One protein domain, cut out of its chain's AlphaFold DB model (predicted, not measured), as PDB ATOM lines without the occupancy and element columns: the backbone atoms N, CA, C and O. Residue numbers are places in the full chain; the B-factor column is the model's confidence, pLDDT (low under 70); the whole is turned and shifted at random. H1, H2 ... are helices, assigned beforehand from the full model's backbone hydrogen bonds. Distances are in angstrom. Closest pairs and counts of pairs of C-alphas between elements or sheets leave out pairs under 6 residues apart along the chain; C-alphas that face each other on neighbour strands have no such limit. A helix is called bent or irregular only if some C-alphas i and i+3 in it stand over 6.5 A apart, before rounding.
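This is residues 49 to 125 of the 126 residues of an uncharacterized protein of Helicobacter japonicus (UniProt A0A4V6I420). An elongated, all-helix model: the long helix H2 makes one half, with H1 and H6 crossing it and packing on it. The other half is H3 and H5, crossed nearly at right angles, with the small H4 at the far end beside H3. The printed part has 77 residues with six named helices, H1 to H6 in that order, and no named strand. It is only just compact, close to loose, with a radius of gyration of the C-alphas of 13.8 A, and spans 42 by 22 by 18 A.

H2, residues 61 to 77, is the longest at 24.6 A, from C-alpha 61 at (192.827, 134.629, 123.669) to C-alpha 77 at (188.654, 135.059, 147.860). H1 is residues 49 to 55, 10.2 A. H6, residues 113 to 123, is 15.2 A and ends at C-alpha 123 (199.323, 139.292, 135.637). H3 is residues 81 to 88, 9.9 A; H4 is residues 91 to 96, 8.9 A. H5, residues 98 to 107, 15.1 A, is irregular: C-alphas 99 and 102 are 7.1 A apart.

H2 and H6 touch at a steep tilt of 41 degrees, opposite ways; their closest C-alphas, Ile 71 and Ala 118, are 5.1 A apart. H1 touches residues 64 to 68 of H2 alone, at a steep tilt of 66 degrees, closest at the C-alphas of Ile 51 and Asn 68, 6.3 A. H1 and H6 are apart. H3 and H5 touch, about perpendicular at 86 degrees, closest at the C-alphas of Glu 83 and His 100, 5.8 A. H3 and H4 touch only at the corner, closest at the C-alphas of Tyr 86 and Lys 94, 5.0 A. Each O i to N i+4 pair is within hydrogen-bond range in H1, H2, H3, H4 and H6, and 4 of 6 are in H5.

The two farthest C-alphas, of Ser 58 and Glu 92, are 42.6 A apart. The printed part has no cut, and its five links between helices are tight. The mean pLDDT of the printed part is 91.8, and no printed residue is under 70.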
ATOM      1  N   ARG A  49     185.078 141.423 129.256       89.19
ATOM      2  CA  ARG A  49     185.238 142.524 128.291       89.19
ATOM      3  C   ARG A  49     186.381 143.452 128.695       89.19
ATOM      4  O   ARG A  49     187.216 143.779 127.863       89.19
ATOM      5  N   THR A  50     186.429 143.840 129.967       87.56
ATOM      6  CA  THR A  50     187.460 144.730 130.511       87.56
ATOM      7  C   THR A  50     188.847 144.103 130.405       87.56
ATOM      8  O   THR A  50     189.771 144.752 129.924       87.56
ATOM      9  N   ILE A  51     189.001 142.835 130.799       87.94
ATOM     10  CA  ILE A  51     190.289 142.128 130.723       87.94
ATOM     11  C   ILE A  51     190.728 141.952 129.269       87.94
ATOM     12  O   ILE A  51     191.880 142.233 128.947       87.94
ATOM     13  N   LYS A  52     189.807 141.605 128.362       90.31
ATOM     14  CA  LYS A  52     190.105 141.528 126.928       90.31
ATOM     15  C   LYS A  52     190.558 142.870 126.353       90.31
ATOM     16  O   LYS A  52     191.503 142.895 125.576       90.31
ATOM     17  N   THR A  53     189.932 143.981 126.738       89.25
ATOM     18  CA  THR A  53     190.368 145.318 126.302       89.25
ATOM     19  C   THR A  53     191.763 145.670 126.818       89.25
ATOM     20  O   THR A  53     192.525 146.302 126.100       89.25
ATOM     21  N   LEU A  54     192.104 145.266 128.043       85.81
ATOM     22  CA  LEU A  54     193.379 145.621 128.671       85.81
ATOM     23  C   LEU A  54     194.558 144.755 128.208       85.81
ATOM     24  O   LEU A  54     195.672 145.260 128.148       85.81
ATOM     25  N   TYR A  55     194.326 143.474 127.912       87.00
ATOM     26  CA  TYR A  55     195.394 142.495 127.663       87.00
ATOM     27  C   TYR A  55     195.294 141.789 126.302       87.00
ATOM     28  O   TYR A  55     196.218 141.088 125.900       87.00
ATOM     29  N   GLY A  56     194.194 141.961 125.564       87.62
ATOM     30  CA  GLY A  56     193.933 141.224 124.323       87.62
ATOM     31  C   GLY A  56     194.832 141.588 123.143       87.62
ATOM     32  O   GLY A  56     194.872 140.840 122.175       87.62
ATOM     33  N   SER A  57     195.557 142.708 123.208       89.94
ATOM     34  CA  SER A  57     196.568 143.077 122.209       89.94
ATOM     35  C   SER A  57     197.955 142.506 122.512       89.94
ATOM     36  O   SER A  57     198.799 142.472 121.624       89.94
ATOM     37  N   SER A  58     198.209 142.091 123.755       88.94
ATOM     38  CA  SER A  58     199.520 141.624 124.228       88.94
ATOM     39  C   SER A  58     199.559 140.127 124.530       88.94
ATOM     40  O   SER A  58     200.629 139.588 124.792       88.94
ATOM     41  N   MET A  59     198.409 139.453 124.532       91.19
ATOM     42  CA  MET A  59     198.275 138.049 124.915       91.19
ATOM     43  C   MET A  59     197.345 137.313 123.952       91.19
ATOM     44  O   MET A  59     196.423 137.899 123.384       91.19
ATOM     45  N   SER A  60     197.544 136.003 123.809       93.75
ATOM     46  CA  SER A  60     196.595 135.151 123.086       93.75
ATOM     47  C   SER A  60     195.244 135.076 123.808       93.75
ATOM     48  O   SER A  60     195.169 135.235 125.026       93.75
ATOM     49  N   GLN A  61     194.169 134.761 123.081       91.06
ATOM     50  CA  GLN A  61     192.827 134.629 123.669       91.06
ATOM     51  C   GLN A  61     192.794 133.606 124.824       91.06
ATOM     52  O   GLN A  61     192.210 133.890 125.862       91.06
ATOM     53  N   SER A  62     193.506 132.479 124.692       91.94
ATOM     54  CA  SER A  62     193.625 131.468 125.758       91.94
ATOM     55  C   SER A  62     194.271 132.031 127.032       91.94
ATOM     56  O   SER A  62     193.775 131.818 128.138       91.94
ATOM     57  N   GLN A  63     195.337 132.824 126.890       92.38
ATOM     58  CA  GLN A  63     195.982 133.483 128.028       92.38
ATOM     59  C   GLN A  63     195.090 134.562 128.654       92.38
ATOM     60  O   GLN A  63     195.052 134.683 129.874       92.38
ATOM     61  N   VAL A  64     194.341 135.320 127.844       92.19
ATOM     62  CA  VAL A  64     193.367 136.311 128.335       92.19
ATOM     63  C   VAL A  64     192.267 135.638 129.153       92.19
ATOM     64  O   VAL A  64     191.897 136.143 130.214       92.19
ATOM     65  N   ASP A  65     191.761 134.495 128.690       92.38
ATOM     66  CA  ASP A  65     190.715 133.746 129.387       92.38
ATOM     67  C   ASP A  65     191.240 133.166 130.710       92.38
ATOM     68  O   ASP A  65     190.601 133.342 131.750       92.38
ATOM     69  N   ALA A  66     192.449 132.593 130.707       93.31
ATOM     70  CA  ALA A  66     193.112 132.106 131.918       93.31
ATOM     71  C   ALA A  66     193.423 133.238 132.920       93.31
ATOM     72  O   ALA A  66     193.234 133.082 134.131       93.31
ATOM     73  N   LEU A  67     193.854 134.407 132.434       93.00
ATOM     74  CA  LEU A  67     194.073 135.596 133.255       93.00
ATOM     75  C   LEU A  67     192.760 136.069 133.891       93.00
ATOM     76  O   LEU A  67     192.718 136.360 135.087       93.00
ATOM     77  N   ASN A  68     191.679 136.119 133.111       93.31
ATOM     78  CA  ASN A  68     190.359 136.514 133.592       93.31
ATOM     79  C   ASN A  68     189.817 135.541 134.652       93.31
ATOM     80  O   ASN A  68     189.258 135.978 135.659       93.31
ATOM     81  N   GLU A  69     190.025 134.237 134.470       93.75
ATOM     82  CA  GLU A  69     189.655 133.226 135.461       93.75
ATOM     83  C   GLU A  69     190.462 133.372 136.759       93.75
ATOM     84  O   GLU A  69     189.882 133.337 137.850       93.75
ATOM     85  N   CYS A  70     191.776 133.605 136.655       94.69
ATOM     86  CA  CYS A  70     192.627 133.878 137.812       94.69
ATOM     87  C   CYS A  70     192.136 135.111 138.580       94.69
ATOM     88  O   CYS A  70     191.954 135.046 139.796       94.69
ATOM     89  N   ILE A  71     191.877 136.218 137.876       94.38
ATOM     90  CA  ILE A  71     191.403 137.465 138.488       94.38
ATOM     91  C   ILE A  71     190.069 137.230 139.193       94.38
ATOM     92  O   ILE A  71     189.910 137.626 140.346       94.38
ATOM     93  N   ALA A  72     189.128 136.547 138.539       93.50
ATOM     94  CA  ALA A  72     187.844 136.224 139.142       93.50
ATOM     95  C   ALA A  72     188.005 135.398 140.425       93.50
ATOM     96  O   ALA A  72     187.350 135.701 141.422       93.50
ATOM     97  N   ASN A  73     188.902 134.404 140.427       94.25
ATOM     98  CA  ASN A  73     189.197 133.591 141.604       94.25
ATOM     99  C   ASN A  73     189.806 134.423 142.748       94.25
ATOM    100  O   ASN A  73     189.378 134.321 143.895       94.25
ATOM    101  N   GLU A  74     190.783 135.279 142.456       95.19
ATOM    102  CA  GLU A  74     191.406 136.127 143.480       95.19
ATOM    103  C   GLU A  74     190.423 137.149 144.060       95.19
ATOM    104  O   GLU A  74     190.411 137.377 145.269       95.19
ATOM    105  N   VAL A  75     189.527 137.705 143.240       94.12
ATOM    106  CA  VAL A  75     188.494 138.627 143.725       94.12
ATOM    107  C   VAL A  75     187.499 137.916 144.645       94.12
ATOM    108  O   VAL A  75     187.220 138.427 145.729       94.12
ATOM    109  N   ILE A  76     187.001 136.723 144.295       93.75
ATOM    110  CA  ILE A  76     186.040 136.018 145.165       93.75
ATOM    111  C   ILE A  76     186.649 135.566 146.499       93.75
ATOM    112  O   ILE A  76     185.914 135.444 147.477       93.75
ATOM    113  N   LYS A  77     187.971 135.362 146.586       93.00
ATOM    114  CA  LYS A  77     188.654 135.059 147.860       93.00
ATOM    115  C   LYS A  77     188.577 136.215 148.857       93.00
ATOM    116  O   LYS A  77     188.656 135.989 150.058       93.00
ATOM    117  N   THR A  78     188.399 137.444 148.372       93.12
ATOM    118  CA  THR A  78     188.204 138.635 149.217       93.12
ATOM    119  C   THR A  78     186.748 138.831 149.657       93.12
ATOM    120  O   THR A  78     186.435 139.775 150.388       93.12
ATOM    121  N   MET A  79     185.834 137.975 149.189       93.25
ATOM    122  CA  MET A  79     184.406 138.084 149.460       93.25
ATOM    123  C   MET A  79     183.961 137.184 150.612       93.25
ATOM    124  O   MET A  79     184.405 136.039 150.750       93.25
ATOM    125  N   SER A  80     183.012 137.676 151.411       93.44
ATOM    126  CA  SER A  80     182.325 136.854 152.408       93.44
ATOM    127  C   SER A  80     181.509 135.741 151.735       93.44
ATOM    128  O   SER A  80     181.319 135.710 150.515       93.44
ATOM    129  N   GLU A  81     181.027 134.777 152.517       91.00
ATOM    130  CA  GLU A  81     180.133 133.737 151.994       91.00
ATOM    131  C   GLU A  81     178.816 134.325 151.461       91.00
ATOM    132  O   GLU A  81     178.343 133.916 150.403       91.00
ATOM    133  N   GLU A  82     178.262 135.339 152.128       93.50
ATOM    134  CA  GLU A  82     177.021 136.015 151.725       93.50
ATOM    135  C   GLU A  82     177.202 136.820 150.435       93.50
ATOM    136  O   GLU A  82     176.335 136.810 149.565       93.50
ATOM    137  N   GLU A  83     178.360 137.461 150.259       93.50
ATOM    138  CA  GLU A  83     178.730 138.154 149.023       93.50
ATOM    139  C   GLU A  83     178.894 137.179 147.854       93.50
ATOM    140  O   GLU A  83     178.354 137.401 146.764       93.50
ATOM    141  N   ARG A  84     179.577 136.050 148.094       93.50
ATOM    142  CA  ARG A  84     179.666 134.958 147.119       93.50
ATOM    143  C   ARG A  84     178.289 134.379 146.824       93.50
ATOM    144  O   ARG A  84     178.000 134.100 145.666       93.50
ATOM    145  N   CYS A  85     177.406 134.264 147.812       90.44
ATOM    146  CA  CYS A  85     176.032 133.823 147.597       90.44
ATOM    147  C   CYS A  85     175.215 134.852 146.809       90.44
ATOM    148  O   CYS A  85     174.474 134.470 145.910       90.44
ATOM    149  N   TYR A  86     175.392 136.154 147.027       94.06
ATOM    150  CA  TYR A  86     174.715 137.173 146.223       94.06
ATOM    151  C   TYR A  86     175.041 137.029 144.725       94.06
ATOM    152  O   TYR A  86     174.161 137.158 143.863       94.06
ATOM    153  N   LEU A  87     176.299 136.711 144.411       91.19
ATOM    154  CA  LEU A  87     176.717 136.393 143.050       91.19
ATOM    155  C   LEU A  87     176.200 135.019 142.616       91.19
ATOM    156  O   LEU A  87     175.483 134.929 141.620       91.19
ATOM    157  N   GLY A  88     176.541 133.960 143.342       88.44
ATOM    158  CA  GLY A  88     176.414 132.568 142.917       88.44
ATOM    159  C   GLY A  88     175.052 131.905 143.155       88.44
ATOM    160  O   GLY A  88     174.671 131.038 142.368       88.44
ATOM    161  N   CYS A  89     174.299 132.316 144.178       89.69
ATOM    162  CA  CYS A  89     172.994 131.749 144.532       89.69
ATOM    163  C   CYS A  89     171.859 132.242 143.611       89.69
ATOM    164  O   CYS A  89     171.987 133.220 142.864       89.69
ATOM    165  N   SER A  90     170.713 131.566 143.698       88.00
ATOM    166  CA  SER A  90     169.455 131.897 143.017       88.00
ATOM    167  C   SER A  90     168.288 131.981 144.015       88.00
ATOM    168  O   SER A  90     168.423 131.593 145.177       88.00
ATOM    169  N   GLY A  91     167.151 132.524 143.562       90.62
ATOM    170  CA  GLY A  91     165.889 132.542 144.310       90.62
ATOM    171  C   GLY A  91     165.982 133.198 145.691       90.62
ATOM    172  O   GLY A  91     166.628 134.235 145.865       90.62
ATOM    173  N   GLU A  92     165.349 132.568 146.679       89.75
ATOM    174  CA  GLU A  92     165.245 133.071 148.054       89.75
ATOM    175  C   GLU A  92     166.605 133.296 148.719       89.75
ATOM    176  O   GLU A  92     166.809 134.325 149.361       89.75
ATOM    177  N   LYS A  93     167.575 132.396 148.502       87.25
ATOM    178  CA  LYS A  93     168.921 132.521 149.087       87.25
ATOM    179  C   LYS A  93     169.617 133.801 148.632       87.25
ATOM    180  O   LYS A  93     170.214 134.493 149.447       87.25
ATOM    181  N   LYS A  94     169.488 134.161 147.349       89.56
ATOM    182  CA  LYS A  94     170.016 135.432 146.832       89.56
ATOM    183  C   LYS A  94     169.251 136.636 147.391       89.56
ATOM    184  O   LYS A  94     169.863 137.652 147.710       89.56
ATOM    185  N   MET A  95     167.928 136.525 147.523       92.56
ATOM    186  CA  MET A  95     167.085 137.599 148.063       92.56
ATOM    187  C   MET A  95     167.349 137.883 149.543       92.56
ATOM    188  O   MET A  95     167.254 139.045 149.954       92.56
ATOM    189  N   ALA A  96     167.727 136.862 150.317       92.69
ATOM    190  CA  ALA A  96     168.136 136.995 151.713       92.69
ATOM    191  C   ALA A  96     169.414 137.844 151.857       92.69
ATOM    192  O   ALA A  96     169.496 138.708 152.726       92.69
ATOM    193  N   VAL A  97     170.371 137.690 150.935       94.88
ATOM    194  CA  VAL A  97     171.667 138.400 150.956       94.88
ATOM    195  C   VAL A  97     171.723 139.621 150.029       94.88
ATOM    196  O   VAL A  97     172.792 140.172 149.774       94.88
ATOM    197  N   ARG A  98     170.577 140.092 149.514       93.81
ATOM    198  CA  ARG A  98     170.514 141.202 148.537       93.81
ATOM    199  C   ARG A  98     171.173 142.497 149.017       93.81
ATOM    200  O   ARG A  98     171.626 143.292 148.203       93.81
ATOM    201  N   HIS A  99     171.233 142.711 150.327       94.81
ATOM    202  CA  HIS A  99     171.827 143.900 150.929       94.81
ATOM    203  C   HIS A  99     173.346 143.992 150.680       94.81
ATOM    204  O   HIS A  99     173.890 145.095 150.624       94.81
ATOM    205  N   HIS A 100     174.019 142.872 150.391       94.44
ATOM    206  CA  HIS A 100     175.433 142.851 149.998       94.44
ATOM    207  C   HIS A 100     175.691 143.303 148.554       94.44
ATOM    208  O   HIS A 100     176.848 143.484 148.169       94.44
ATOM    209  N   ALA A 101     174.648 143.539 147.747       92.19
ATOM    210  CA  ALA A 101     174.770 143.913 146.337       92.19
ATOM    211  C   ALA A 101     175.713 145.097 146.098       92.19
ATOM    212  O   ALA A 101     176.537 145.065 145.182       92.19
ATOM    213  N   SER A 102     175.598 146.142 146.923       93.75
ATOM    214  CA  SER A 102     176.425 147.344 146.802       93.75
ATOM    215  C   SER A 102     177.896 147.038 147.076       93.75
ATOM    216  O   SER A 102     178.761 147.478 146.320       93.75
ATOM    217  N   ASN A 103     178.190 146.226 148.097       94.81
ATOM    218  CA  ASN A 103     179.569 145.873 148.421       94.81
ATOM    219  C   ASN A 103     180.193 144.990 147.340       94.81
ATOM    220  O   ASN A 103     181.290 145.271 146.867       94.81
ATOM    221  N   VAL A 104     179.443 143.994 146.859       92.94
ATOM    222  CA  VAL A 104     179.856 143.165 145.720       92.94
ATOM    223  C   VAL A 104     180.150 144.038 144.504       92.94
ATOM    224  O   VAL A 104     181.213 143.914 143.902       92.94
ATOM    225  N   LYS A 105     179.251 144.969 144.157       92.12
ATOM    226  CA  LYS A 105     179.457 145.870 143.018       92.12
ATOM    227  C   LYS A 105     180.729 146.701 143.181       92.12
ATOM    228  O   LYS A 105     181.471 146.813 142.213       92.12
ATOM    229  N   LYS A 106     180.992 147.245 144.377       94.31
ATOM    230  CA  LYS A 106     182.212 148.012 144.678       94.31
ATOM    231  C   LYS A 106     183.472 147.172 144.477       94.31
ATOM    232  O   LYS A 106     184.364 147.619 143.765       94.31
ATOM    233  N   LYS A 107     183.517 145.949 145.015       93.56
ATOM    234  CA  LYS A 107     184.661 145.030 144.863       93.56
ATOM    235  C   LYS A 107     184.901 144.618 143.409       93.56
ATOM    236  O   LYS A 107     186.043 144.424 143.008       93.56
ATOM    237  N   LEU A 108     183.840 144.523 142.606       91.25
ATOM    238  CA  LEU A 108     183.919 144.175 141.182       91.25
ATOM    239  C   LEU A 108     184.241 145.356 140.253       91.25
ATOM    240  O   LEU A 108     184.352 145.152 139.042       91.25
ATOM    241  N   LEU A 109     184.375 146.584 140.768       90.69
ATOM    242  CA  LEU A 109     184.795 147.711 139.938       90.69
ATOM    243  C   LEU A 109     186.227 147.487 139.425       90.69
ATOM    244  O   LEU A 109     187.082 147.072 140.202       90.69
ATOM    245  N   PRO A 110     186.538 147.830 138.161       86.81
ATOM    246  CA  PRO A 110     187.895 147.706 137.619       86.81
ATOM    247  C   PRO A 110     188.973 148.440 138.429       86.81
ATOM    248  O   PRO A 110     190.139 148.061 138.381       86.81
ATOM    249  N   THR A 111     188.569 149.488 139.148       88.75
ATOM    250  CA  THR A 111     189.415 150.366 139.963       88.75
ATOM    251  C   THR A 111     189.371 150.037 141.456       88.75
ATOM    252  O   THR A 111     189.951 150.770 142.252       88.75
ATOM    253  N   SER A 112     188.655 148.987 141.868       92.94
ATOM    254  CA  SER A 112     188.622 148.582 143.274       92.94
ATOM    255  C   SER A 112     189.994 148.079 143.726       92.94
ATOM    256  O   SER A 112     190.821 147.644 142.914       92.94
ATOM    257  N   ALA A 113     190.238 148.114 145.037       94.94
ATOM    258  CA  ALA A 113     191.467 147.570 145.603       94.94
ATOM    259  C   ALA A 113     191.559 146.057 145.355       94.94
ATOM    260  O   ALA A 113     192.623 145.549 145.007       94.94
ATOM    261  N   GLU A 114     190.435 145.347 145.460       95.06
ATOM    262  CA  GLU A 114     190.324 143.909 145.229       95.06
ATOM    263  C   GLU A 114     190.673 143.545 143.786       95.06
ATOM    264  O   GLU A 114     191.496 142.662 143.554       95.06
ATOM    265  N   MET A 115     190.099 144.258 142.812       92.00
ATOM    266  CA  MET A 115     190.335 144.003 141.392       92.00
ATOM    267  C   MET A 115     191.753 144.400 140.981       92.00
ATOM    268  O   MET A 115     192.410 143.666 140.246       92.00
ATOM    269  N   THR A 116     192.261 145.528 141.485       93.12
ATOM    270  CA  THR A 116     193.639 145.974 141.229       93.12
ATOM    271  C   THR A 116     194.648 144.973 141.786       93.12
ATOM    272  O   THR A 116     195.576 144.570 141.083       93.12
ATOM    273  N   ARG A 117     194.435 144.503 143.022       94.38
ATOM    274  CA  ARG A 117     195.278 143.482 143.653       94.38
ATOM    275  C   ARG A 117     195.208 142.154 142.904       94.38
ATOM    276  O   ARG A 117     196.251 141.571 142.623       94.38
ATOM    277  N   ALA A 118     194.010 141.689 142.556       94.25
ATOM    278  CA  ALA A 118     193.819 140.455 141.797       94.25
ATOM    279  C   ALA A 118     194.521 140.515 140.434       94.25
ATOM    280  O   ALA A 118     195.233 139.583 140.065       94.25
ATOM    281  N   ARG A 119     194.396 141.641 139.720       91.94
ATOM    282  CA  ARG A 119     195.113 141.882 138.462       91.94
ATOM    283  C   ARG A 119     196.622 141.827 138.642       91.94
ATOM    284  O   ARG A 119     197.269 141.153 137.856       91.94
ATOM    285  N   ALA A 120     197.175 142.487 139.659       91.69
ATOM    286  CA  ALA A 120     198.615 142.466 139.912       91.69
ATOM    287  C   ALA A 120     199.127 141.046 140.218       91.69
ATOM    288  O   ALA A 120     200.109 140.607 139.625       91.69
ATOM    289  N   ILE A 121     198.426 140.305 141.085       93.69
ATOM    290  CA  ILE A 121     198.778 138.922 141.447       93.69
ATOM    291  C   ILE A 121     198.712 137.992 140.233       93.69
ATOM    292  O   ILE A 121     199.570 137.128 140.067       93.69
ATOM    293  N   CYS A 122     197.675 138.126 139.407       93.25
ATOM    294  CA  CYS A 122     197.455 137.224 138.285       93.25
ATOM    295  C   CYS A 122     198.297 137.579 137.063       93.25
ATOM    296  O   CYS A 122     198.803 136.668 136.425       93.25
ATOM    297  N   ALA A 123     198.491 138.866 136.759       88.81
ATOM    298  CA  ALA A 123     199.323 139.292 135.637       88.81
ATOM    299  C   ALA A 123     200.789 138.877 135.818       88.81
ATOM    300  O   ALA A 123     201.428 138.540 134.840       88.81
ATOM    301  N   ALA A 124     201.298 138.803 137.054       88.50
ATOM    302  CA  ALA A 124     202.653 138.316 137.332       88.50
ATOM    303  C   ALA A 124     202.887 136.827 136.981       88.50
ATOM    304  O   ALA A 124     204.009 136.344 137.099       88.50
ATOM    305  N   LYS A 125     201.836 136.082 136.608       86.88
ATOM    306  CA  LYS A 125     201.907 134.658 136.236       86.88
ATOM    307  C   LYS A 125     201.960 134.426 134.722       86.88
ATOM    308  O   LYS A 125     202.002 133.267 134.313       86.88
TER     309      LYS A 125